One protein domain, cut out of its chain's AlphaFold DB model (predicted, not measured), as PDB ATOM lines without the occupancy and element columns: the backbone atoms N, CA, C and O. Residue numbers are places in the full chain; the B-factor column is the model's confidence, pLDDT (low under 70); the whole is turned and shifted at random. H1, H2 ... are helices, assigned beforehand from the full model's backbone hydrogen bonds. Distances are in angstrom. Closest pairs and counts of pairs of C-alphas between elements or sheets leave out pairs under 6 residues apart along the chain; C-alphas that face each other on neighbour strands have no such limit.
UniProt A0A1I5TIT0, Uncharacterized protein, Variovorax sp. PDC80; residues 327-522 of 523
ATOM      1  N   LYS A 327     145.896 162.195 119.512       56.19
ATOM      2  CA  LYS A 327     145.628 163.507 118.925       56.19
ATOM      3  C   LYS A 327     144.614 163.432 117.799       56.19
ATOM      4  O   LYS A 327     143.938 164.436 117.571       56.19
ATOM      5  N   ASN A 328     144.570 162.293 117.112       56.59
ATOM      6  CA  ASN A 328     143.711 162.040 115.962       56.59
ATOM      7  C   ASN A 328     142.302 161.610 116.369       56.59
ATOM      8  O   ASN A 328     141.400 161.641 115.537       56.59
ATOM      9  N   ASP A 329     142.115 161.228 117.632       63.00
ATOM     10  CA  ASP A 329     140.805 160.864 118.137       63.00
ATOM     11  C   ASP A 329     139.920 162.104 118.296       63.00
ATOM     12  O   ASP A 329     140.385 163.208 118.602       63.00
ATOM     13  N   LEU A 330     138.621 161.898 118.114       65.69
ATOM     14  CA  LEU A 330     137.555 162.882 118.274       65.69
ATOM     15  C   LEU A 330     137.652 163.609 119.631       65.69
ATOM     16  O   LEU A 330     137.681 162.985 120.697       65.69
ATOM     17  N   LEU A 331     137.649 164.946 119.619       75.38
ATOM     18  CA  LEU A 331     137.438 165.769 120.817       75.38
ATOM     19  C   LEU A 331     136.300 166.741 120.561       75.38
ATOM     20  O   LEU A 331     136.486 167.815 119.992       75.38
ATOM     21  N   LEU A 332     135.118 166.374 121.047       82.75
ATOM     22  CA  LEU A 332     133.923 167.176 120.837       82.75
ATOM     23  C   LEU A 332     134.056 168.545 121.521       82.75
ATOM     24  O   LEU A 332     134.347 168.590 122.722       82.75
ATOM     25  N   PRO A 333     133.775 169.663 120.826       78.06
ATOM     26  CA  PRO A 333     133.886 171.023 121.365       78.06
ATOM     27  C   PRO A 333     132.718 171.395 122.298       78.06
ATOM     28  O   PRO A 333     132.393 172.565 122.483       78.06
ATOM     29  N   TRP A 334     132.039 170.400 122.867       87.38
ATOM     30  CA  TRP A 334     130.811 170.583 123.627       87.38
ATOM     31  C   TRP A 334     131.116 171.067 125.042       87.38
ATOM     32  O   TRP A 334     131.720 170.346 125.840       87.38
ATOM     33  N   ASN A 335     130.652 172.273 125.356       84.44
ATOM     34  CA  ASN A 335     130.668 172.826 126.708       84.44
ATOM     35  C   ASN A 335     129.559 172.205 127.584       84.44
ATOM     36  O   ASN A 335     128.698 171.466 127.097       84.44
ATOM     37  N   ARG A 336     129.553 172.514 128.885       86.50
ATOM     38  CA  ARG A 336     128.550 172.004 129.836       86.50
ATOM     39  C   ARG A 336     127.089 172.203 129.381       86.50
ATOM     40  O   ARG A 336     126.373 171.203 129.375       86.50
ATOM     41  N   PRO A 337     126.628 173.398 128.952       89.75
ATOM     42  CA  PRO A 337     125.262 173.573 128.447       89.75
ATOM     43  C   PRO A 337     124.884 172.637 127.293       89.75
ATOM     44  O   PRO A 337     123.770 172.118 127.264       89.75
ATOM     45  N   MET A 338     125.801 172.387 126.353       93.31
ATOM     46  CA  MET A 338     125.570 171.461 125.238       93.31
ATOM     47  C   MET A 338     125.504 170.004 125.707       93.31
ATOM     48  O   MET A 338     124.629 169.253 125.282       93.31
ATOM     49  N   GLN A 339     126.392 169.613 126.624       95.25
ATOM     50  CA  GLN A 339     126.388 168.282 127.232       95.25
ATOM     51  C   GLN A 339     125.074 168.017 127.987       95.25
ATOM     52  O   GLN A 339     124.452 166.973 127.797       95.25
ATOM     53  N   ALA A 340     124.615 168.985 128.789       96.19
ATOM     54  CA  ALA A 340     123.329 168.921 129.478       96.19
ATOM     55  C   ALA A 340     122.160 168.848 128.484       96.19
ATOM     56  O   ALA A 340     121.280 168.003 128.636       96.19
ATOM     57  N   ALA A 341     122.177 169.667 127.428       97.00
ATOM     58  CA  ALA A 341     121.148 169.658 126.391       97.00
ATOM     59  C   ALA A 341     121.018 168.296 125.689       97.00
ATOM     60  O   ALA A 341     119.895 167.850 125.463       97.00
ATOM     61  N   LEU A 342     122.129 167.610 125.393       98.06
ATOM     62  CA  LEU A 342     122.092 166.260 124.822       98.06
ATOM     63  C   LEU A 342     121.432 165.253 125.768       98.06
ATOM     64  O   LEU A 342     120.565 164.489 125.344       98.06
ATOM     65  N   LEU A 343     121.821 165.257 127.046       98.44
ATOM     66  CA  LEU A 343     121.250 164.351 128.046       98.44
ATOM     67  C   LEU A 343     119.750 164.613 128.254       98.44
ATOM     68  O   LEU A 343     118.964 163.668 128.317       98.44
ATOM     69  N   ILE A 344     119.347 165.887 128.305       98.31
ATOM     70  CA  ILE A 344     117.943 166.297 128.413       98.31
ATOM     71  C   ILE A 344     117.160 165.859 127.187       98.31
ATOM     72  O   ILE A 344     116.099 165.260 127.337       98.31
ATOM     73  N   TYR A 345     117.680 166.111 125.985       98.44
ATOM     74  CA  TYR A 345     117.014 165.706 124.755       98.44
ATOM     75  C   TYR A 345     116.821 164.191 124.702       98.44
ATOM     76  O   TYR A 345     115.707 163.725 124.482       98.44
ATOM     77  N   ALA A 346     117.872 163.416 124.987       98.44
ATOM     78  CA  ALA A 346     117.784 161.961 125.010       98.44
ATOM     79  C   ALA A 346     116.746 161.469 126.031       98.44
ATOM     80  O   ALA A 346     115.975 160.553 125.743       98.44
ATOM     81  N   GLY A 347     116.682 162.101 127.205       98.00
ATOM     82  CA  GLY A 347     115.652 161.821 128.198       98.00
ATOM     83  C   GLY A 347     114.237 162.161 127.718       98.00
ATOM     84  O   GLY A 347     113.337 161.339 127.876       98.00
ATOM     85  N   LYS A 348     114.025 163.349 127.130       98.00
ATOM     86  CA  LYS A 348     112.727 163.776 126.567       98.00
ATOM     87  C   LYS A 348     112.264 162.805 125.485       98.00
ATOM     88  O   LYS A 348     111.110 162.389 125.478       98.00
ATOM     89  N   SER A 349     113.182 162.432 124.599       98.19
ATOM     90  CA  SER A 349     112.955 161.469 123.527       98.19
ATOM     91  C   SER A 349     112.534 160.106 124.093       98.19
ATOM     92  O   SER A 349     111.505 159.559 123.693       98.19
ATOM     93  N   LEU A 350     113.226 159.605 125.125       98.25
ATOM     94  CA  LEU A 350     112.843 158.369 125.814       98.25
ATOM     95  C   LEU A 350     111.471 158.474 126.483       98.25
ATOM     96  O   LEU A 350     110.648 157.580 126.302       98.25
ATOM     97  N   GLN A 351     111.211 159.550 127.226       97.81
ATOM     98  CA  GLN A 351     109.919 159.787 127.872       97.81
ATOM     99  C   GLN A 351     108.786 159.775 126.846       97.81
ATOM    100  O   GLN A 351     107.760 159.130 127.056       97.81
ATOM    101  N   HIS A 352     108.990 160.444 125.713       97.69
ATOM    102  CA  HIS A 352     108.026 160.504 124.629       97.69
ATOM    103  C   HIS A 352     107.769 159.131 123.990       97.69
ATOM    104  O   HIS A 352     106.614 158.733 123.812       97.69
ATOM    105  N   SER A 353     108.836 158.390 123.683       97.62
ATOM    106  CA  SER A 353     108.766 157.047 123.098       97.62
ATOM    107  C   SER A 353     108.102 156.050 124.052       97.62
ATOM    108  O   SER A 353     107.217 155.298 123.641       97.62
ATOM    109  N   VAL A 354     108.439 156.095 125.347       97.75
ATOM    110  CA  VAL A 354     107.774 155.287 126.379       97.75
ATOM    111  C   VAL A 354     106.300 155.657 126.460       97.75
ATOM    112  O   VAL A 354     105.471 154.770 126.297       97.75
ATOM    113  N   TYR A 355     105.944 156.937 126.600       96.75
ATOM    114  CA  TYR A 355     104.548 157.389 126.677       96.75
ATOM    115  C   TYR A 355     103.688 156.888 125.504       96.75
ATOM    116  O   TYR A 355     102.558 156.424 125.690       96.75
ATOM    117  N   LYS A 356     104.239 156.914 124.286       97.12
ATOM    118  CA  LYS A 356     103.553 156.446 123.074       97.12
ATOM    119  C   LYS A 356     103.484 154.926 122.942       97.12
ATOM    120  O   LYS A 356     102.556 154.430 122.302       97.12
ATOM    121  N   THR A 357     104.435 154.182 123.511       96.88
ATOM    122  CA  THR A 357     104.508 152.734 123.296       96.88
ATOM    123  C   THR A 357     103.276 152.006 123.833       96.88
ATOM    124  O   THR A 357     102.718 152.324 124.890       96.88
ATOM    125  N   ARG A 358     102.852 150.986 123.085       96.56
ATOM    126  CA  ARG A 358     101.803 150.028 123.466       96.56
ATOM    127  C   ARG A 358     102.372 148.631 123.699       96.56
ATOM    128  O   ARG A 358     101.629 147.654 123.718       96.56
ATOM    129  N   ALA A 359     103.691 148.525 123.870       95.88
ATOM    130  CA  ALA A 359     104.334 147.274 124.226       95.88
ATOM    131  C   ALA A 359     103.739 146.709 125.529       95.88
ATOM    132  O   ALA A 359     103.416 147.454 126.458       95.88
ATOM    133  N   LYS A 360     103.617 145.376 125.596       95.81
ATOM    134  CA  LYS A 360     102.949 144.656 126.694       95.81
ATOM    135  C   LYS A 360     103.452 145.082 128.077       95.81
ATOM    136  O   LYS A 360     102.657 145.243 128.995       95.81
ATOM    137  N   TRP A 361     104.761 145.292 128.203       96.19
ATOM    138  CA  TRP A 361     105.393 145.700 129.454       96.19
ATOM    139  C   TRP A 361     104.879 147.062 129.950       96.19
ATOM    140  O   TRP A 361     104.551 147.197 131.124       96.19
ATOM    141  N   ALA A 362     104.757 148.049 129.057       97.00
ATOM    142  CA  ALA A 362     104.377 149.414 129.406       97.00
ATOM    143  C   ALA A 362     102.890 149.504 129.744       97.00
ATOM    144  O   ALA A 362     102.513 150.185 130.691       97.00
ATOM    145  N   VAL A 363     102.048 148.790 128.989       96.94
ATOM    146  CA  VAL A 363     100.609 148.684 129.278       96.94
ATOM    147  C   VAL A 363     100.398 148.070 130.660       96.94
ATOM    148  O   VAL A 363      99.722 148.675 131.484       96.94
ATOM    149  N   GLN A 364     101.069 146.955 130.959       96.00
ATOM    150  CA  GLN A 364     100.956 146.296 132.260       96.00
ATOM    151  C   GLN A 364     101.387 147.205 133.422       96.00
ATOM    152  O   GLN A 364     100.722 147.233 134.451       96.00
ATOM    153  N   LEU A 365     102.481 147.961 133.280       96.19
ATOM    154  CA  LEU A 365     102.921 148.885 134.334       96.19
ATOM    155  C   LEU A 365     101.930 150.036 134.562       96.19
ATOM    156  O   LEU A 365     101.738 150.446 135.701       96.19
ATOM    157  N   ARG A 366     101.282 150.535 133.504       96.12
ATOM    158  CA  ARG A 366     100.240 151.571 133.614       96.12
ATOM    159  C   ARG A 366      98.947 151.041 134.223       96.12
ATOM    160  O   ARG A 366      98.304 151.763 134.970       96.12
ATOM    161  N   GLU A 367      98.580 149.797 133.919       95.25
ATOM    162  CA  GLU A 367      97.418 149.125 134.513       95.25
ATOM    163  C   GLU A 367      97.620 148.827 136.002       95.25
ATOM    164  O   GLU A 367      96.681 148.958 136.781       95.25
ATOM    165  N   LEU A 368      98.841 148.452 136.402       93.44
ATOM    166  CA  LEU A 368      99.195 148.301 137.816       93.44
ATOM    167  C   LEU A 368      99.091 149.633 138.568       93.44
ATOM    168  O   LEU A 368      98.689 149.643 139.730       93.44
ATOM    169  N   GLY A 369      99.445 150.732 137.896       88.62
ATOM    170  CA  GLY A 369      99.522 152.058 138.493       88.62
ATOM    171  C   GLY A 369     100.615 152.157 139.560       88.62
ATOM    172  O   GLY A 369     101.266 151.178 139.932       88.62
ATOM    173  N   ASP A 370     100.837 153.373 140.044       87.25
ATOM    174  CA  ASP A 370     101.692 153.626 141.201       87.25
ATOM    175  C   ASP A 370     101.172 154.895 141.904       87.25
ATOM    176  O   ASP A 370     101.297 155.987 141.344       87.25
ATOM    177  N   PRO A 371     100.492 154.756 143.059       83.62
ATOM    178  CA  PRO A 371      99.776 155.856 143.706       83.62
ATOM    179  C   PRO A 371     100.702 156.929 144.285       83.62
ATOM    180  O   PRO A 371     100.242 158.035 144.547       83.62
ATOM    181  N   GLU A 372     101.986 156.616 144.469       85.44
ATOM    182  CA  GLU A 372     102.980 157.545 145.014       85.44
ATOM    183  C   GLU A 372     103.565 158.471 143.931       85.44
ATOM    184  O   GLU A 372     104.333 159.377 144.236       85.44
ATOM    185  N   LEU A 373     103.234 158.267 142.649       87.44
ATOM    186  CA  LEU A 373     103.738 159.101 141.556       87.44
ATOM    187  C   LEU A 373     103.106 160.498 141.511       87.44
ATOM    188  O   LEU A 373     101.991 160.730 141.979       87.44
ATOM    189  N   PHE A 374     103.796 161.437 140.857       86.12
ATOM    190  CA  PHE A 374     103.213 162.744 140.564       86.12
ATOM    191  C   PHE A 374     102.096 162.627 139.510       86.12
ATOM    192  O   PHE A 374     102.139 161.770 138.633       86.12
ATOM    193  N   GLU A 375     101.121 163.543 139.538       81.06
ATOM    194  CA  GLU A 375      99.872 163.478 138.747       81.06
ATOM    195  C   GLU A 375     100.065 163.285 137.225       81.06
ATOM    196  O   GLU A 375      99.202 162.729 136.551       81.06
ATOM    197  N   LYS A 376     101.195 163.732 136.665       84.25
ATOM    198  CA  LYS A 376     101.494 163.660 135.221       84.25
ATOM    199  C   LYS A 376     102.475 162.549 134.846       84.25
ATOM    200  O   LYS A 376     102.946 162.509 133.707       84.25
ATOM    201  N   ASP A 377     102.805 161.673 135.784       90.25
ATOM    202  CA  ASP A 377     103.824 160.656 135.578       90.25
ATOM    203  C   ASP A 377     103.286 159.435 134.862       90.25
ATOM    204  O   ASP A 377     102.199 158.931 135.136       90.25
ATOM    205  N   ASP A 378     104.117 158.900 133.977       93.94
ATOM    206  CA  ASP A 378     103.882 157.593 133.392       93.94
ATOM    207  C   ASP A 378     104.495 156.509 134.287       93.94
ATOM    208  O   ASP A 378     105.720 156.448 134.456       93.94
ATOM    209  N   SER A 379     103.660 155.608 134.816       94.69
ATOM    210  CA  SER A 379     104.098 154.453 135.613       94.69
ATOM    211  C   SER A 379     105.103 153.567 134.873       94.69
ATOM    212  O   SER A 379     105.959 152.950 135.506       94.69
ATOM    213  N   ALA A 380     105.065 153.535 133.535       96.06
ATOM    214  CA  ALA A 380     106.031 152.794 132.733       96.06
ATOM    215  C   ALA A 380     107.446 153.402 132.780       96.06
ATOM    216  O   ALA A 380     108.424 152.678 132.597       96.06
ATOM    217  N   MET A 381     107.587 154.704 133.043       95.06
ATOM    218  CA  MET A 381     108.890 155.374 133.125       95.06
ATOM    219  C   MET A 381     109.351 155.582 134.570       95.06
ATOM    220  O   MET A 381     110.496 155.273 134.890       95.06
ATOM    221  N   PHE A 382     108.473 156.100 135.432       94.81
ATOM    222  CA  PHE A 382     108.844 156.549 136.780       94.81
ATOM    223  C   PHE A 382     108.367 155.621 137.900       94.81
ATOM    224  O   PHE A 382     108.826 155.757 139.029       94.81
ATOM    225  N   GLY A 383     107.486 154.663 137.599       93.56
ATOM    226  CA  GLY A 383     106.913 153.767 138.602       93.56
ATOM    227  C   GLY A 383     107.929 152.817 139.239       93.56
ATOM    228  O   GLY A 383     108.975 152.497 138.666       93.56
ATOM    229  N   SER A 384     107.574 152.297 140.410       92.12
ATOM    230  CA  SER A 384     108.398 151.412 141.248       92.12
ATOM    231  C   SER A 384     108.760 150.082 140.572       92.12
ATOM    232  O   SER A 384     109.757 149.444 140.906       92.12
ATOM    233  N   ASN A 385     107.945 149.658 139.603       94.69
ATOM    234  CA  ASN A 385     108.143 148.435 138.825       94.69
ATOM    235  C   ASN A 385     108.794 148.681 137.451       94.69
ATOM    236  O   ASN A 385     108.940 147.747 136.659       94.69
ATOM    237  N   SER A 386     109.221 149.916 137.168       95.25
ATOM    238  CA  SER A 386     110.015 150.239 135.985       95.25
ATOM    239  C   SER A 386     111.507 150.180 136.296       95.25
ATOM    240  O   SER A 386     111.984 150.758 137.264       95.25
ATOM    241  N   LEU A 387     112.293 149.521 135.450       95.56
ATOM    242  CA  LEU A 387     113.751 149.581 135.524       95.56
ATOM    243  C   LEU A 387     114.260 150.998 135.237       95.56
ATOM    244  O   LEU A 387     115.319 151.353 135.751       95.56
ATOM    245  N   LEU A 388     113.526 151.818 134.474       95.56
ATOM    246  CA  LEU A 388     113.917 153.195 134.137       95.56
ATOM    247  C   LEU A 388     113.928 154.141 135.351       95.56
ATOM    248  O   LEU A 388     114.613 155.161 135.305       95.56
ATOM    249  N   SER A 389     113.263 153.776 136.451       93.25
ATOM    250  CA  SER A 389     113.322 154.490 137.735       93.25
ATOM    251  C   SER A 389     114.442 153.981 138.663       93.25
ATOM    252  O   SER A 389     114.568 154.428 139.803       93.25
ATOM    253  N   THR A 390     115.295 153.067 138.180       93.75
ATOM    254  CA  THR A 390     116.414 152.474 138.934       93.75
ATOM    255  C   THR A 390     117.775 152.901 138.384       93.75
ATOM    256  O   THR A 390     117.911 153.282 137.221       93.75
ATOM    257  N   ASP A 391     118.827 152.774 139.198       92.75
ATOM    258  CA  ASP A 391     120.203 153.048 138.774       92.75
ATOM    259  C   ASP A 391     120.655 152.143 137.611       92.75
ATOM    260  O   ASP A 391     121.393 152.584 136.731       92.75
ATOM    261  N   GLN A 392     120.176 150.894 137.575       93.94
ATOM    262  CA  GLN A 392     120.446 149.944 136.494       93.94
ATOM    263  C   GLN A 392     119.872 150.438 135.168       93.94
ATOM    264  O   GLN A 392     120.595 150.486 134.174       93.94
ATOM    265  N   GLY A 393     118.597 150.841 135.152       95.81
ATOM    266  CA  GLY A 393     117.947 151.315 133.933       95.81
ATOM    267  C   GLY A 393     118.527 152.628 133.434       95.81
ATOM    268  O   GLY A 393     118.837 152.720 132.248       95.81
ATOM    269  N   ILE A 394     118.777 153.596 134.326       96.44
ATOM    270  CA  ILE A 394     119.444 154.852 133.959       96.44
ATOM    271  C   ILE A 394     120.826 154.578 133.362       96.44
ATOM    272  O   ILE A 394     121.139 155.073 132.279       96.44
ATOM    273  N   ARG A 395     121.652 153.736 133.997       96.38
ATOM    274  CA  ARG A 395     122.976 153.405 133.453       96.38
ATOM    275  C   ARG A 395     122.889 152.635 132.137       96.38
ATOM    276  O   ARG A 395     123.716 152.872 131.256       96.38
ATOM    277  N   GLY A 396     121.919 151.733 131.994       97.12
ATOM    278  CA  GLY A 396     121.644 151.011 130.753       97.12
ATOM    279  C   GLY A 396     121.309 151.973 129.617       97.12
ATOM    280  O   GLY A 396     122.009 151.984 128.609       97.12
ATOM    281  N   PHE A 397     120.319 152.842 129.822       98.19
ATOM    282  CA  PHE A 397     119.924 153.889 128.882       98.19
ATOM    283  C   PHE A 397     121.105 154.787 128.480       98.19
ATOM    284  O   PHE A 397     121.415 154.896 127.294       98.19
ATOM    285  N   LEU A 398     121.818 155.359 129.457       98.25
ATOM    286  CA  LEU A 398     122.965 156.230 129.191       98.25
ATOM    287  C   LEU A 398     124.086 155.500 128.440       98.25
ATOM    288  O   LEU A 398     124.727 156.095 127.578       98.25
ATOM    289  N   SER A 399     124.309 154.212 128.732       96.94
ATOM    290  CA  SER A 399     125.305 153.406 128.015       96.94
ATOM    291  C   SER A 399     124.945 153.273 126.540       96.94
ATOM    292  O   SER A 399     125.814 153.457 125.699       96.94
ATOM    293  N   ILE A 400     123.679 152.988 126.222       97.88
ATOM    294  CA  ILE A 400     123.237 152.830 124.833       97.88
ATOM    295  C   ILE A 400     123.353 154.139 124.060       97.88
ATOM    296  O   ILE A 400     123.926 154.140 122.974       97.88
ATOM    297  N   ILE A 401     122.864 155.247 124.623       98.12
ATOM    298  CA  ILE A 401     122.952 156.549 123.953       98.12
ATOM    299  C   ILE A 401     124.415 156.925 123.712       98.12
ATOM    300  O   ILE A 401     124.769 157.261 122.586       98.12
ATOM    301  N   ASN A 402     125.273 156.812 124.735       97.25
ATOM    302  CA  ASN A 402     126.696 157.101 124.586       97.25
ATOM    303  C   ASN A 402     127.343 156.211 123.521       97.25
ATOM    304  O   ASN A 402     127.994 156.728 122.627       97.25
ATOM    305  N   ASP A 403     127.172 154.891 123.606       95.81
ATOM    306  CA  ASP A 403     127.860 153.952 122.721       95.81
ATOM    307  C   ASP A 403     127.490 154.140 121.255       95.81
ATOM    308  O   ASP A 403     128.370 154.119 120.397       95.81
ATOM    309  N   LEU A 404     126.194 154.293 120.971       96.44
ATOM    310  CA  LEU A 404     125.705 154.412 119.603       96.44
ATOM    311  C   LEU A 404     126.144 155.737 118.985       96.44
ATOM    312  O   LEU A 404     126.693 155.733 117.889       96.44
ATOM    313  N   LEU A 405     126.000 156.848 119.712       95.38
ATOM    314  CA  LEU A 405     126.506 158.145 119.259       95.38
ATOM    315  C   LEU A 405     128.034 158.142 119.115       95.38
ATOM    316  O   LEU A 405     128.552 158.741 118.182       95.38
ATOM    317  N   PHE A 406     128.761 157.448 119.996       93.12
ATOM    318  CA  PHE A 406     130.217 157.341 119.927       93.12
ATOM    319  C   PHE A 406     130.677 156.630 118.654       93.12
ATOM    320  O   PHE A 406     131.555 157.121 117.953       93.12
ATOM    321  N   VAL A 407     130.092 155.473 118.326       92.12
ATOM    322  CA  VAL A 407     130.504 154.727 117.125       92.12
ATOM    323  C   VAL A 407     130.010 155.354 115.821       92.12
ATOM    324  O   VAL A 407     130.567 155.030 114.769       92.12
ATOM    325  N   SER A 408     128.986 156.205 115.899       92.44
ATOM    326  CA  SER A 408     128.413 156.969 114.787       92.44
ATOM    327  C   SER A 408     128.903 158.421 114.757       92.44
ATOM    328  O   SER A 408     128.340 159.229 114.027       92.44
ATOM    329  N   ALA A 409     129.930 158.777 115.535       90.00
ATOM    330  CA  ALA A 409     130.310 160.174 115.722       90.00
ATOM    331  C   ALA A 409     130.738 160.877 114.425       90.00
ATOM    332  O   ALA A 409     130.339 162.018 114.192       90.00
ATOM    333  N   ASP A 410     131.499 160.172 113.583       86.38
ATOM    334  CA  ASP A 410     131.937 160.667 112.275       86.38
ATOM    335  C   ASP A 410     130.767 160.745 111.285       86.38
ATOM    336  O   ASP A 410     130.645 161.715 110.545       86.38
ATOM    337  N   GLU A 411     129.888 159.735 111.289       89.06
ATOM    338  CA  GLU A 411     128.716 159.658 110.401       89.06
ATOM    339  C   GLU A 411     127.698 160.767 110.698       89.06
ATOM    340  O   GLU A 411     127.076 161.282 109.777       89.06
ATOM    341  N   LEU A 412     127.550 161.139 111.972       90.19
ATOM    342  CA  LEU A 412     126.652 162.199 112.445       90.19
ATOM    343  C   LEU A 412     127.328 163.577 112.517       90.19
ATOM    344  O   LEU A 412     126.722 164.523 113.023       90.19
ATOM    345  N   GLU A 413     128.594 163.678 112.100       88.62
ATOM    346  CA  GLU A 413     129.415 164.891 112.177       88.62
ATOM    347  C   GLU A 413     129.297 165.609 113.539       88.62
ATOM    348  O   GLU A 413     129.098 166.826 113.610       88.62
ATOM    349  N   LEU A 414     129.411 164.867 114.651       89.62
ATOM    350  CA  LEU A 414     129.154 165.400 116.001       89.62
ATOM    351  C   LEU A 414     130.031 166.616 116.354       89.62
ATOM    352  O   LEU A 414     129.592 167.505 117.091       89.62
ATOM    353  N   GLU A 415     131.245 166.690 115.800       83.50
ATOM    354  CA  GLU A 415     132.141 167.849 115.921       83.50
ATOM    355  C   GLU A 415     131.548 169.134 115.332       83.50
ATOM    356  O   GLU A 415     131.880 170.232 115.776       83.50
ATOM    357  N   GLY A 416     130.662 169.016 114.341       82.69
ATOM    358  CA  GLY A 416     130.005 170.141 113.682       82.69
ATOM    359  C   GLY A 416     129.008 170.869 114.585       82.69
ATOM    360  O   GLY A 416     128.776 172.074 114.407       82.69
ATOM    361  N   TRP A 417     128.452 170.186 115.594       88.69
ATOM    362  CA  TRP A 417     127.595 170.815 116.594       88.69
ATOM    363  C   TRP A 417     128.455 171.614 117.582       88.69
ATOM    364  O   TRP A 417     129.073 171.068 118.491       88.69
ATOM    365  N   THR A 418     128.508 172.929 117.363       83.75
ATOM    366  CA  THR A 418     129.407 173.892 118.023       83.75
ATOM    367  C   THR A 418     128.613 175.031 118.654       83.75
ATOM    368  O   THR A 418     127.561 175.417 118.135       83.75
ATOM    369  N   TRP A 419     129.116 175.603 119.752       78.75
ATOM    370  CA  TRP A 419     128.440 176.693 120.468       78.75
ATOM    371  C   TRP A 419     128.210 177.924 119.576       78.75
ATOM    372  O   TRP A 419     127.143 178.538 119.595       78.75
ATOM    373  N   GLU A 420     129.167 178.217 118.702       68.44
ATOM    374  CA  GLU A 420     129.132 179.315 117.736       68.44
ATOM    375  C   GLU A 420     127.949 179.163 116.771       68.44
ATOM    376  O   GLU A 420     127.210 180.114 116.526       68.44
ATOM    377  N   ALA A 421     127.712 177.944 116.260       71.81
ATOM    378  CA  ALA A 421     126.573 177.667 115.375       71.81
ATOM    379  C   ALA A 421     125.220 177.897 116.059       71.81
ATOM    380  O   ALA A 421     124.251 178.275 115.394       71.81
ATOM    381  N   ILE A 422     125.147 177.626 117.362       75.69
ATOM    382  CA  ILE A 422     123.930 177.769 118.164       75.69
ATOM    383  C   ILE A 422     123.642 179.256 118.397       75.69
ATOM    384  O   ILE A 422     122.499 179.696 118.248       75.69
ATOM    385  N   TYR A 423     124.677 180.034 118.722       64.56
ATOM    386  CA  TYR A 423     124.548 181.445 119.070       64.56
ATOM    387  C   TYR A 423     124.308 182.351 117.848       64.56
ATOM    388  O   TYR A 423     123.396 183.182 117.871       64.56
ATOM    389  N   ASP A 424     125.044 182.150 116.745       59.97
ATOM    390  CA  ASP A 424     124.966 182.998 115.541       59.97
ATOM    391  C   ASP A 424     123.557 183.042 114.919       59.97
ATOM    392  O   ASP A 424     123.141 184.056 114.353       59.97
ATOM    393  N   LYS A 425     122.767 181.969 115.067       55.03
ATOM    394  CA  LYS A 425     121.394 181.883 114.538       55.03
ATOM    395  C   LYS A 425     120.390 182.809 115.243       55.03
ATOM    396  O   LYS A 425     119.268 182.941 114.757       55.03
ATOM    397  N   LYS A 426     120.746 183.448 116.368       53.31
ATOM    398  CA  LYS A 426     119.850 184.334 117.138       53.31
ATOM    399  C   LYS A 426     120.317 185.795 117.214       53.31
ATOM    400  O   LYS A 426     119.936 186.494 118.156       53.31
ATOM    401  N   SER A 427     121.092 186.283 116.232       41.66
ATOM    402  CA  SER A 427     121.563 187.679 116.193       41.66
ATOM    403  C   SER A 427     120.411 188.669 116.443       41.66
ATOM    404  O   SER A 427     119.518 188.820 115.610       41.66
ATOM    405  N   GLY A 428     120.408 189.330 117.602       41.59
ATOM    406  CA  GLY A 428     119.423 190.372 117.896       41.59
ATOM    407  C   GLY A 428     119.185 190.694 119.368       41.59
ATOM    408  O   GLY A 428     118.776 191.813 119.663       41.59
ATOM    409  N   LYS A 429     119.454 189.785 120.316       39.97
ATOM    410  CA  LYS A 429     119.242 190.077 121.746       39.97
ATOM    411  C   LYS A 429     120.537 189.990 122.545       39.97
ATOM    412  O   LYS A 429     121.050 188.910 122.804       39.97
ATOM    413  N   GLN A 430     121.022 191.161 122.971       43.00
ATOM    414  CA  GLN A 430     121.914 191.298 124.121       43.00
ATOM    415  C   GLN A 430     121.271 190.602 125.315       43.00
ATOM    416  O   GLN A 430     120.342 191.138 125.912       43.00
ATOM    417  N   MET A 431     121.771 189.435 125.685       40.12
ATOM    418  CA  MET A 431     121.501 188.878 126.999       40.12
ATOM    419  C   MET A 431     122.828 188.430 127.590       40.12
ATOM    420  O   MET A 431     123.595 187.716 126.943       40.12
ATOM    421  N   ALA A 432     123.100 188.880 128.815       42.72
ATOM    422  CA  ALA A 432     123.957 188.129 129.715       42.72
ATOM    423  C   ALA A 432     123.265 186.772 129.886       42.72
ATOM    424  O   ALA A 432     122.236 186.692 130.553       42.72
ATOM    425  N   ALA A 433     123.719 185.764 129.143       54.59
ATOM    426  CA  ALA A 433     123.066 184.467 129.122       54.59
ATOM    427  C   ALA A 433     123.299 183.800 130.478       54.59
ATOM    428  O   ALA A 433     124.446 183.548 130.849       54.59
ATOM    429  N   THR A 434     122.229 183.533 131.228       66.88
ATOM    430  CA  THR A 434     122.334 182.599 132.351       66.88
ATOM    431  C   THR A 434     122.694 181.220 131.804       66.88
ATOM    432  O   THR A 434     122.452 180.908 130.636       66.88
ATOM    433  N   GLU A 435     123.276 180.372 132.642       68.00
ATOM    434  CA  GLU A 435     123.617 179.007 132.246       68.00
ATOM    435  C   GLU A 435     122.393 178.222 131.748       68.00
ATOM    436  O   GLU A 435     122.449 177.550 130.721       68.00
ATOM    437  N   GLU A 436     121.254 178.397 132.414       74.62
ATOM    438  CA  GLU A 436     119.975 177.813 132.018       74.62
ATOM    439  C   GLU A 436     119.518 178.296 130.630       74.62
ATOM    440  O   GLU A 436     119.080 177.510 129.790       74.62
ATOM    441  N   GLN A 437     119.675 179.591 130.332       78.06
ATOM    442  CA  GLN A 437     119.385 180.120 128.998       78.06
ATOM    443  C   GLN A 437     120.318 179.510 127.956       78.06
ATOM    444  O   GLN A 437     119.859 179.129 126.881       78.06
ATOM    445  N   ALA A 438     121.609 179.385 128.270       80.69
ATOM    446  CA  ALA A 438     122.580 178.763 127.384       80.69
ATOM    447  C   ALA A 438     122.212 177.298 127.078       80.69
ATOM    448  O   ALA A 438     122.227 176.872 125.921       80.69
ATOM    449  N   GLN A 439     121.789 176.551 128.093       86.06
ATOM    450  CA  GLN A 439     121.310 175.180 127.953       86.06
ATOM    451  C   GLN A 439     120.044 175.099 127.092       86.06
ATOM    452  O   GLN A 439     119.981 174.291 126.166       86.06
ATOM    453  N   ASN A 440     119.059 175.967 127.328       88.94
ATOM    454  CA  ASN A 440     117.821 176.006 126.545       88.94
ATOM    455  C   ASN A 440     118.078 176.369 125.070       88.94
ATOM    456  O   ASN A 440     117.413 175.850 124.168       88.94
ATOM    457  N   LEU A 441     119.065 177.233 124.802       88.62
ATOM    458  CA  LEU A 441     119.528 177.530 123.446       88.62
ATOM    459  C   LEU A 441     120.142 176.302 122.776       88.62
ATOM    460  O   LEU A 441     119.786 176.005 121.632       88.62
ATOM    461  N   ALA A 442     121.020 175.583 123.481       90.88
ATOM    462  CA  ALA A 442     121.607 174.353 122.965       90.88
ATOM    463  C   ALA A 442     120.545 173.291 122.683       90.88
ATOM    464  O   ALA A 442     120.537 172.732 121.588       90.88
ATOM    465  N   LEU A 443     119.602 173.086 123.606       93.69
ATOM    466  CA  LEU A 443     118.497 172.143 123.446       93.69
ATOM    467  C   LEU A 443     117.658 172.468 122.204       93.69
ATOM    468  O   LEU A 443     117.480 171.614 121.343       93.69
ATOM    469  N   SER A 444     117.244 173.729 122.048       92.44
ATOM    470  CA  SER A 444     116.464 174.181 120.882       92.44
ATOM    471  C   SER A 444     117.208 174.013 119.551       92.44
ATOM    472  O   SER A 444     116.588 173.913 118.492       92.44
ATOM    473  N   SER A 445     118.543 174.087 119.574       92.56
ATOM    474  CA  SER A 445     119.358 173.847 118.384       92.56
ATOM    475  C   SER A 445     119.543 172.362 118.107       92.56
ATOM    476  O   SER A 445     119.662 172.001 116.938       92.56
ATOM    477  N   LEU A 446     119.624 171.536 119.151       93.19
ATOM    478  CA  LEU A 446     119.756 170.094 119.023       93.19
ATOM    479  C   LEU A 446     118.490 169.496 118.415       93.19
ATOM    480  O   LEU A 446     118.614 168.729 117.478       93.19
ATOM    481  N   GLU A 447     117.304 169.949 118.838       91.88
ATOM    482  CA  GLU A 447     115.979 169.548 118.311       91.88
ATOM    483  C   GLU A 447     115.801 169.725 116.785       91.88
ATOM    484  O   GLU A 447     114.788 169.319 116.225       91.88
ATOM    485  N   LYS A 448     116.748 170.378 116.101       87.81
ATOM    486  CA  LYS A 448     116.725 170.646 114.652       87.81
ATOM    487  C   LYS A 448     117.928 170.038 113.924       87.81
ATOM    488  O   LYS A 448     118.283 170.519 112.849       87.81
ATOM    489  N   ASN A 449     118.621 169.098 114.558       87.88
ATOM    490  CA  ASN A 449     119.871 168.515 114.084       87.88
ATOM    491  C   ASN A 449     119.690 167.003 113.872       87.88
ATOM    492  O   ASN A 449     118.952 166.372 114.613       87.88
ATOM    493  N   GLU A 450     120.408 166.404 112.926       90.50
ATOM    494  CA  GLU A 450     120.376 164.962 112.621       90.50
ATOM    495  C   GLU A 450     120.708 164.089 113.847       90.50
ATOM    496  O   GLU A 450     120.204 162.977 113.993       90.50
ATOM    497  N   ILE A 451     121.485 164.629 114.796       94.44
ATOM    498  CA  ILE A 451     121.741 164.003 116.106       94.44
ATOM    499  C   ILE A 451     120.426 163.661 116.821       94.44
ATOM    500  O   ILE A 451     120.317 162.620 117.465       94.44
ATOM    501  N   SER A 452     119.427 164.540 116.729       95.31
ATOM    502  CA  SER A 452     118.147 164.392 117.412       95.31
ATOM    503  C   SER A 452     117.300 163.294 116.777       95.31
ATOM    504  O   SER A 452     116.754 162.468 117.501       95.31
ATOM    505  N   GLU A 453     117.288 163.218 115.445       94.75
ATOM    506  CA  GLU A 453     116.631 162.147 114.686       94.75
ATOM    507  C   GLU A 453     117.241 160.777 115.011       94.75
ATOM    508  O   GLU A 453     116.518 159.816 115.275       94.75
ATOM    509  N   PHE A 454     118.575 160.698 115.086       96.06
ATOM    510  CA  PHE A 454     119.267 159.476 115.495       96.06
ATOM    511  C   PHE A 454     118.904 159.068 116.927       96.06
ATOM    512  O   PHE A 454     118.618 157.901 117.193       96.06
ATOM    513  N   VAL A 455     118.890 160.022 117.864       97.38
ATOM    514  CA  VAL A 455     118.491 159.761 119.253       97.38
ATOM    515  C   VAL A 455     117.035 159.298 119.330       97.38
ATOM    516  O   VAL A 455     116.761 158.338 120.050       97.38
ATOM    517  N   ASP A 456     116.124 159.901 118.566       96.88
ATOM    518  CA  ASP A 456     114.715 159.495 118.505       96.88
ATOM    519  C   ASP A 456     114.543 158.066 117.996       96.88
ATOM    520  O   ASP A 456     113.794 157.285 118.584       96.88
ATOM    521  N   GLU A 457     115.297 157.677 116.967       96.06
ATOM    522  CA  GLU A 457     115.289 156.305 116.465       96.06
ATOM    523  C   GLU A 457     115.801 155.306 117.520       96.06
ATOM    524  O   GLU A 457     115.220 154.230 117.707       96.06
ATOM    525  N   VAL A 458     116.856 155.665 118.265       97.06
ATOM    526  CA  VAL A 458     117.354 154.837 119.374       97.06
ATOM    527  C   VAL A 458     116.292 154.701 120.463       97.06
ATOM    528  O   VAL A 458     116.005 153.584 120.898       97.06
ATOM    529  N   THR A 459     115.700 155.805 120.928       97.50
ATOM    530  CA  THR A 459     114.742 155.751 122.042       97.50
ATOM    531  C   THR A 459     113.433 155.068 121.658       97.50
ATOM    532  O   THR A 459     112.844 154.382 122.497       97.50
ATOM    533  N   GLN A 460     113.011 155.173 120.394       96.12
ATOM    534  CA  GLN A 460     111.892 154.408 119.856       96.12
ATOM    535  C   GLN A 460     112.167 152.907 119.987       96.12
ATOM    536  O   GLN A 460     111.357 152.195 120.584       96.12
ATOM    537  N   GLY A 461     113.333 152.438 119.532       95.88
ATOM    538  CA  GLY A 461     113.730 151.039 119.690       95.88
ATOM    539  C   GLY A 461     113.834 150.611 121.160       95.88
ATOM    540  O   GLY A 461     113.399 149.521 121.525       95.88
ATOM    541  N   LEU A 462     114.337 151.485 122.037       96.75
ATOM    542  CA  LEU A 462     114.394 151.214 123.476       96.75
ATOM    543  C   LEU A 462     113.007 151.119 124.122       96.75
ATOM    544  O   LEU A 462     112.842 150.346 125.060       96.75
ATOM    545  N   SER A 463     112.000 151.846 123.636       96.62
ATOM    546  CA  SER A 463     110.635 151.786 124.185       96.62
ATOM    547  C   SER A 463     109.933 150.439 123.951       96.62
ATOM    548  O   SER A 463     108.937 150.120 124.606       96.62
ATOM    549  N   GLU A 464     110.449 149.627 123.030       94.94
ATOM    550  CA  GLU A 464     109.946 148.284 122.737       94.94
ATOM    551  C   GLU A 464     110.597 147.206 123.618       94.94
ATOM    552  O   GLU A 464     110.059 146.102 123.741       94.94
ATOM    553  N   PHE A 465     111.723 147.523 124.265       95.94
ATOM    554  CA  PHE A 465     112.368 146.642 125.229       95.94
ATOM    555  C   PHE A 465     111.540 146.538 126.513       95.94
ATOM    556  O   PHE A 465     110.974 147.515 126.987       95.94
ATOM    557  N   ASP A 466     111.489 145.351 127.111       96.31
ATOM    558  CA  ASP A 466     110.748 145.132 128.350       96.31
ATOM    559  C   ASP A 466     111.498 145.697 129.568       96.31
ATOM    560  O   ASP A 466     112.414 145.066 130.101       96.31
ATOM    561  N   TRP A 467     111.069 146.866 130.047       97.00
ATOM    562  CA  TRP A 467     111.653 147.547 131.208       97.00
ATOM    563  C   TRP A 467     111.049 147.137 132.558       97.00
ATOM    564  O   TRP A 467     111.339 147.783 133.559       97.00
ATOM    565  N   ARG A 468     110.237 146.077 132.654       96.69
ATOM    566  CA  ARG A 468     109.721 145.606 133.957       96.69
ATOM    567  C   ARG A 468     110.855 145.161 134.885       96.69
ATOM    568  O   ARG A 468     111.775 144.459 134.460       96.69
ATOM    569  N   THR A 469     110.769 145.506 136.166       95.06
ATOM    570  CA  THR A 469     111.664 144.971 137.206       95.06
ATOM    571  C   THR A 469     111.291 143.529 137.555       95.06
ATOM    572  O   THR A 469     110.173 143.077 137.304       95.06
ATOM    573  N   SER A 470     112.193 142.806 138.226       93.75
ATOM    574  CA  SER A 470     111.910 141.453 138.731       93.75
ATOM    575  C   SER A 470     110.817 141.396 139.805       93.75
ATOM    576  O   SER A 470     110.373 140.304 140.145       93.75
ATOM    577  N   SER A 471     110.439 142.536 140.393       92.25
ATOM    578  CA  SER A 471     109.366 142.636 141.390       92.25
ATOM    579  C   SER A 471     107.991 142.877 140.770       92.25
ATOM    580  O   SER A 471     107.010 142.917 141.505       92.25
ATOM    581  N   THR A 472     107.907 143.031 139.443       94.44
ATOM    582  CA  THR A 472     106.636 143.310 138.771       94.44
ATOM    583  C   THR A 472     105.653 142.149 138.993       94.44
ATOM    584  O   THR A 472     105.989 141.002 138.681       94.44
ATOM    585  N   PRO A 473     104.438 142.409 139.506       92.62
ATOM    586  CA  PRO A 473     103.419 141.378 139.671       92.62
ATOM    587  C   PRO A 473     103.024 140.726 138.341       92.62
ATOM    588  O   PRO A 473     102.932 141.390 137.309       92.62
ATOM    589  N   GLY A 474     102.750 139.419 138.364       89.19
ATOM    590  CA  GLY A 474     102.251 138.684 137.194       89.19
ATOM    591  C   GLY A 474     103.314 138.282 136.163       89.19
ATOM    592  O   GLY A 474     102.954 137.883 135.057       89.19
ATOM    593  N   LEU A 475     104.607 138.373 136.496       92.69
ATOM    594  CA  LEU A 475     105.673 137.764 135.694       92.69
ATOM    595  C   LEU A 475     105.649 136.237 135.820       92.69
ATOM    596  O   LEU A 475     105.459 135.694 136.908       92.69
ATOM    597  N   THR A 476     105.912 135.540 134.714       93.81
ATOM    598  CA  THR A 476     106.248 134.111 134.758       93.81
ATOM    599  C   THR A 476     107.581 133.904 135.480       93.81
ATOM    600  O   THR A 476     108.428 134.799 135.510       93.81
ATOM    601  N   GLU A 477     107.816 132.711 136.030       91.75
ATOM    602  CA  GLU A 477     109.068 132.430 136.749       91.75
ATOM    603  C   GLU A 477     110.304 132.621 135.853       91.75
ATOM    604  O   GLU A 477     111.300 133.203 136.279       91.75
ATOM    605  N   ASN A 478     110.207 132.244 134.575       92.25
ATOM    606  CA  ASN A 478     111.272 132.471 133.597       92.25
ATOM    607  C   ASN A 478     111.540 133.969 133.367       92.25
ATOM    608  O   ASN A 478     112.696 134.390 133.374       92.25
ATOM    609  N   GLU A 479     110.497 134.792 133.200       92.12
ATOM    610  CA  GLU A 479     110.660 136.249 133.079       92.12
ATOM    611  C   GLU A 479     111.286 136.839 134.348       92.12
ATOM    612  O   GLU A 479     112.217 137.639 134.265       92.12
ATOM    613  N   ARG A 480     110.820 136.413 135.527       93.25
ATOM    614  CA  ARG A 480     111.330 136.874 136.821       93.25
ATOM    615  C   ARG A 480     112.824 136.582 136.973       93.25
ATOM    616  O   ARG A 480     113.573 137.477 137.363       93.25
ATOM    617  N   VAL A 481     113.267 135.371 136.624       91.50
ATOM    618  CA  VAL A 481     114.684 134.965 136.652       91.50
ATOM    619  C   VAL A 481     115.525 135.804 135.687       91.50
ATOM    620  O   VAL A 481     116.578 136.308 136.081       91.50
ATOM    621  N   LEU A 482     115.046 136.037 134.458       90.62
ATOM    622  CA  LEU A 482     115.740 136.895 133.490       90.62
ATOM    623  C   LEU A 482     115.886 138.336 134.000       90.62
ATOM    624  O   LEU A 482     116.948 138.933 133.850       90.62
ATOM    625  N   LYS A 483     114.856 138.891 134.655       93.19
ATOM    626  CA  LYS A 483     114.941 140.226 135.270       93.19
ATOM    627  C   LYS A 483     115.844 140.259 136.503       93.19
ATOM    628  O   LYS A 483     116.501 141.268 136.740       93.19
ATOM    629  N   LEU A 484     115.903 139.185 137.293       90.69
ATOM    630  CA  LEU A 484     116.800 139.096 138.452       90.69
ATOM    631  C   LEU A 484     118.274 139.150 138.045       90.69
ATOM    632  O   LEU A 484     119.068 139.749 138.769       90.69
ATOM    633  N   ALA A 485     118.627 138.601 136.879       90.00
ATOM    634  CA  ALA A 485     119.983 138.678 136.331       90.00
ATOM    635  C   ALA A 485     120.446 140.123 136.049       90.00
ATOM    636  O   ALA A 485     121.646 140.386 135.985       90.00
ATOM    637  N   LEU A 486     119.506 141.069 135.930       90.50
ATOM    638  CA  LEU A 486     119.779 142.497 135.737       90.50
ATOM    639  C   LEU A 486     120.071 143.236 137.053       90.50
ATOM    640  O   LEU A 486     120.377 144.427 137.031       90.50
ATOM    641  N   ARG A 487     119.973 142.568 138.211       85.75
ATOM    642  CA  ARG A 487     120.305 143.166 139.512       85.75
ATOM    643  C   ARG A 487     121.797 143.017 139.822       85.75
ATOM    644  O   ARG A 487     122.453 142.061 139.418       85.75
ATOM    645  N   GLY A 488     122.320 143.948 140.616       82.12
ATOM    646  CA  GLY A 488     123.707 143.919 141.085       82.12
ATOM    647  C   GLY A 488     124.721 144.438 140.061       82.12
ATOM    648  O   GLY A 488     124.374 144.999 139.024       82.12
ATOM    649  N   SER A 489     126.010 144.287 140.368       78.75
ATOM    650  CA  SER A 489     127.100 144.871 139.573       78.75
ATOM    651  C   SER A 489     127.277 144.225 138.194       78.75
ATOM    652  O   SER A 489     127.637 144.917 137.243       78.75
ATOM    653  N   SER A 490     126.990 142.928 138.050       85.44
ATOM    654  CA  SER A 490     126.971 142.242 136.748       85.44
ATOM    655  C   SER A 490     125.778 142.655 135.882       85.44
ATOM    656  O   SER A 490     125.882 142.632 134.653       85.44
ATOM    657  N   GLY A 491     124.685 143.093 136.516       89.94
ATOM    658  CA  GLY A 491     123.444 143.505 135.864       89.94
ATOM    659  C   GLY A 491     123.628 144.635 134.854       89.94
ATOM    660  O   GLY A 491     123.047 144.584 133.775       89.94
ATOM    661  N   TYR A 492     124.532 145.586 135.118       92.06
ATOM    662  CA  TYR A 492     124.809 146.683 134.184       92.06
ATOM    663  C   TYR A 492     125.347 146.187 132.833       92.06
ATOM    664  O   TYR A 492     124.967 146.702 131.780       92.06
ATOM    665  N   ARG A 493     126.252 145.198 132.856       91.88
ATOM    666  CA  ARG A 493     126.841 144.620 131.639       91.88
ATOM    667  C   ARG A 493     125.791 143.826 130.871       91.88
ATOM    668  O   ARG A 493     125.705 143.963 129.653       91.88
ATOM    669  N   GLU A 494     125.012 143.026 131.592       94.81
ATOM    670  CA  GLU A 494     123.974 142.184 131.008       94.81
ATOM    671  C   GLU A 494     122.851 143.023 130.387       94.81
ATOM    672  O   GLU A 494     122.519 142.827 129.221       94.81
ATOM    673  N   LEU A 495     122.347 144.040 131.096       95.88
ATOM    674  CA  LEU A 495     121.340 144.961 130.569       95.88
ATOM    675  C   LEU A 495     121.836 145.656 129.298       95.88
ATOM    676  O   LEU A 495     121.145 145.654 128.284       95.88
ATOM    677  N   ARG A 496     123.062 146.195 129.311       95.44
ATOM    678  CA  ARG A 496     123.671 146.813 128.124       95.44
ATOM    679  C   ARG A 496     123.741 145.833 126.949       95.44
ATOM    680  O   ARG A 496     123.401 146.213 125.832       95.44
ATOM    681  N   LYS A 497     124.138 144.574 127.181       95.69
ATOM    682  CA  LYS A 497     124.161 143.530 126.142       95.69
ATOM    683  C   LYS A 497     122.760 143.244 125.589       95.69
ATOM    684  O   LYS A 497     122.599 143.186 124.369       95.69
ATOM    685  N   GLN A 498     121.757 143.092 126.452       96.25
ATOM    686  CA  GLN A 498     120.379 142.811 126.036       96.25
ATOM    687  C   GLN A 498     119.772 143.963 125.231       96.25
ATOM    688  O   GLN A 498     119.178 143.716 124.184       96.25
ATOM    689  N   LEU A 499     119.982 145.211 125.656       96.81
ATOM    690  CA  LEU A 499     119.516 146.397 124.934       96.81
ATOM    691  C   LEU A 499     120.165 146.509 123.545       96.81
ATOM    692  O   LEU A 499     119.466 146.713 122.556       96.81
ATOM    693  N   LEU A 500     121.484 146.309 123.442       96.75
ATOM    694  CA  LEU A 500     122.179 146.312 122.150       96.75
ATOM    695  C   LEU A 500     121.699 145.188 121.231       96.75
ATOM    696  O   LEU A 500     121.488 145.412 120.043       96.75
ATOM    697  N   THR A 501     121.505 143.987 121.780       96.19
ATOM    698  CA  THR A 501     120.984 142.838 121.026       96.19
ATOM    699  C   THR A 501     119.572 143.121 120.520       96.19
ATOM    700  O   THR A 501     119.274 142.841 119.362       96.19
ATOM    701  N   HIS A 502     118.725 143.729 121.356       95.38
ATOM    702  CA  HIS A 502     117.375 144.135 120.981       95.38
ATOM    703  C   HIS A 502     117.388 145.136 119.821       95.38
ATOM    704  O   HIS A 502     116.692 144.926 118.832       95.38
ATOM    705  N   LEU A 503     118.216 146.184 119.903       95.56
ATOM    706  CA  LEU A 503     118.331 147.201 118.853       95.56
ATOM    707  C   LEU A 503     118.941 146.648 117.556       95.56
ATOM    708  O   LEU A 503     118.483 146.985 116.469       95.56
ATOM    709  N   ALA A 504     119.928 145.752 117.647       94.12
ATOM    710  CA  ALA A 504     120.598 145.152 116.490       94.12
ATOM    711  C   ALA A 504     119.686 144.262 115.624       94.12
ATOM    712  O   ALA A 504     120.023 143.994 114.469       94.12
ATOM    713  N   GLN A 505     118.568 143.787 116.183       90.69
ATOM    714  CA  GLN A 505     117.576 142.950 115.501       90.69
ATOM    715  C   GLN A 505     116.459 143.760 114.821       90.69
ATOM    716  O   GLN A 505     115.614 143.179 114.141       90.69
ATOM    717  N   LYS A 506     116.415 145.083 115.010       82.69
ATOM    718  CA  LYS A 506     115.379 145.949 114.431       82.69
ATOM    719  C   LYS A 506     115.761 146.405 113.022       82.69
ATOM    720  O   LYS A 506     116.935 146.540 112.698       82.69
ATOM    721  N   ASN A 507     114.760 146.713 112.195       67.88
ATOM    722  CA  ASN A 507     114.947 147.353 110.884       67.88
ATOM    723  C   ASN A 507     115.064 148.881 111.028       67.88
ATOM    724  O   ASN A 507     114.320 149.626 110.399       67.88
ATOM    725  N   LEU A 508     115.963 149.327 111.901       73.25
ATOM    726  CA  LEU A 508     116.257 150.738 112.152       73.25
ATOM    727  C   LEU A 508     117.660 151.065 111.616       73.25
ATOM    728  O   LEU A 508     118.535 150.193 111.594       73.25
ATOM    729  N   GLY A 509     117.905 152.310 111.207       70.62
ATOM    730  CA  GLY A 509     119.234 152.824 110.858       70.62
ATOM    731  C   GLY A 509     120.246 152.600 111.987       70.62
ATOM    732  O   GLY A 509     121.391 152.206 111.744       70.62
ATOM    733  N   THR A 510     119.780 152.694 113.234       85.38
ATOM    734  CA  THR A 510     120.548 152.432 114.464       85.38
ATOM    735  C   THR A 510     120.987 150.974 114.658       85.38
ATOM    736  O   THR A 510     121.918 150.712 115.425       85.38
ATOM    737  N   ALA A 511     120.406 150.004 113.940       90.69
ATOM    738  CA  ALA A 511     120.765 148.590 114.085       90.69
ATOM    739  C   ALA A 511     122.216 148.307 113.666       90.69
ATOM    740  O   ALA A 511     122.910 147.516 114.309       90.69
ATOM    741  N   LYS A 512     122.717 148.997 112.630       90.94
ATOM    742  CA  LYS A 512     124.122 148.891 112.201       90.94
ATOM    743  C   LYS A 512     125.076 149.392 113.286       90.94
ATOM    744  O   LYS A 512     126.069 148.722 113.580       90.94
ATOM    745  N   ALA A 513     124.748 150.521 113.917       93.25
ATOM    746  CA  ALA A 513     125.515 151.062 115.034       93.25
ATOM    747  C   ALA A 513     125.511 150.086 116.224       93.25
ATOM    748  O   ALA A 513     126.573 149.763 116.754       93.25
ATOM    749  N   ALA A 514     124.357 149.505 116.571       95.25
ATOM    750  CA  ALA A 514     124.261 148.505 117.638       95.25
ATOM    751  C   ALA A 514     125.111 147.255 117.354       95.25
ATOM    752  O   ALA A 514     125.828 146.779 118.236       95.25
ATOM    753  N   GLN A 515     125.119 146.758 116.112       94.44
ATOM    754  CA  GLN A 515     125.989 145.649 115.705       94.44
ATOM    755  C   GLN A 515     127.480 146.002 115.788       94.44
ATOM    756  O   GLN A 515     128.286 145.150 116.167       94.44
ATOM    757  N   LYS A 516     127.859 147.240 115.440       93.56
ATOM    758  CA  LYS A 516     129.234 147.740 115.582       93.56
ATOM    759  C   LYS A 516     129.643 147.760 117.056       93.56
ATOM    760  O   LYS A 516     130.692 147.217 117.392       93.56
ATOM    761  N   VAL A 517     128.781 148.266 117.941       94.06
ATOM    762  CA  VAL A 517     129.011 148.265 119.396       94.06
ATOM    763  C   VAL A 517     129.143 146.843 119.949       94.06
ATOM    764  O   VAL A 517     130.094 146.572 120.681       94.06
ATOM    765  N   LEU A 518     128.250 145.914 119.585       94.56
ATOM    766  CA  LEU A 518     128.321 144.508 120.023       94.56
ATOM    767  C   LEU A 518     129.672 143.871 119.672       94.56
ATOM    768  O   LEU A 518     130.314 143.264 120.533       94.56
ATOM    769  N   ARG A 519     130.134 144.069 118.429       92.75
ATOM    770  CA  ARG A 519     131.442 143.582 117.971       92.75
ATOM    771  C   ARG A 519     132.587 144.223 118.750       92.75
ATOM    772  O   ARG A 519     133.446 143.500 119.246       92.75
ATOM    773  N   SER A 520     132.573 145.547 118.911       90.00
ATOM    774  CA  SER A 520     133.607 146.268 119.662       90.00
ATOM    775  C   SER A 520     133.685 145.802 121.112       90.00
ATOM    776  O   SER A 520     134.776 145.631 121.644       90.00
ATOM    777  N   LEU A 521     132.551 145.535 121.764       89.44
ATOM    778  CA  LEU A 521     132.521 145.054 123.147       89.44
ATOM    779  C   LEU A 521     132.878 143.563 123.278       89.44
ATOM    780  O   LEU A 521     133.353 143.146 124.340       89.44
ATOM    781  N   GLY A 522     132.772 142.783 122.200       87.06
ATOM    782  CA  GLY A 522     132.990 141.335 122.193       87.06
ATOM    783  C   GLY A 522     131.859 140.587 122.901       87.06
ATOM    784  O   GLY A 522     132.124 139.748 123.762       87.06
TER     785      GLY A 522
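What this domain is: This is residues 327 to 522 of the 523 residues of an uncharacterized protein of Variovorax sp. PDC80 (UniProt A0A1I5TIT0). A long helix, H1, makes the spine of a body of crossed helices: H7 packs slantwise on it, the helical hairpin H9 and H10 packs on H7 near residues 458 to 462 of H7 through H9, and H4 crosses both helices of the hairpin and comes close to H1 and H7. H6 crosses H1 near its first residues, with H5 beside H6, while the short H3 packs on H1 near its last residues and H2 packs on H3. The loop of residues 427 to 432 sticks out beyond H5 and H6, and H8 lies toward the opposite end, touching no helix. The printed part has 196 residues with ten named helices, H1 to H10 in order along the chain, and no named strand; the class is all helix. It is compact, with a radius of gyration of the C-alphas of 18.4 A and spans of 59 by 43 by 30 A.

How they stand to each other: H1, residues 336 to 356, touches H6, residues 435 to 446, with its residues 337 to 345 alone. The closest C-alphas are those of Pro 337 and Gln 439, 4.3 A apart, and the two run the same way at a steep tilt of 57 degrees. H1 touches H7, residues 450 to 463, with its residues 345 to 354 alone; the C-alphas of Leu 350 and Thr 459 are closest at 5.0 A, at a steep tilt of 42 degrees, the same way. H1 touches H3, residues 379 to 382, with its residues 351 to 355 alone, closest at the C-alphas of Val 354 and Met 381, 6.8 A apart. H3 touches H2, residues 360 to 368, where the C-alphas of Ala 380 and Ala 362 are closest at 5.0 A. H4, residues 391 to 407, touches H9, residues 491 to 504, closest at the C-alphas of Gly 396 and Arg 496, 5.4 A apart, at a steep tilt of 47 degrees, the same way. H4 also touches H10, residues 510 to 521, with its residues 403 to 407 alone, about perpendicular at 80 degrees; the C-alphas of Leu 404 and Ala 513 are closest at 5.7 A. H9 and H10 form a helical hairpin, running opposite ways at a steep tilt of 42 degrees, with the C-alphas of Ala 504 and Ala 511 closest at 4.2 A. H7 touches H9, closest at the C-alphas of Gly 461 and Leu 503, 6.0 A apart. H5, residues 419 to 424, touches H6, about perpendicular at 85 degrees, with the C-alphas of Ile 422 and Ser 445 closest at 6.0 A. H8, residues 477 to 484, is only just apart from H9, the closest C-alphas being 8.4 A apart. Every O i to N i+4 pair is within hydrogen-bond range in H1, H2 and H4 to H10; H3, with four residues, is too short for such a pair.

Where its parts are: H1 begins at C-alpha 336, (128.550, 172.004, 129.836), and spans 30.2 A. H2 spans 12.3 A and H3 5.3 A. H4 spans 24.0 A from C-alpha 391 at (120.203, 153.048, 138.774). H5 spans 8.7 A, H6 16.4 A, H7 20.1 A, H8 10.3 A and H9 19.7 A. H10 spans 16.5 A and ends at C-alpha 521, (132.521, 145.054, 123.147).

The domain as a whole: The C-alphas farthest apart are those of Gly 428 and Glu 477, 61.8 A. The printed part has no cut. The links H4 to H5 and H7 to H8 are long, with 11 and 13 residues. The mean pLDDT of the printed part is 88.5; residues 327 to 330, 420, 423 to 435 and 507 are under 70.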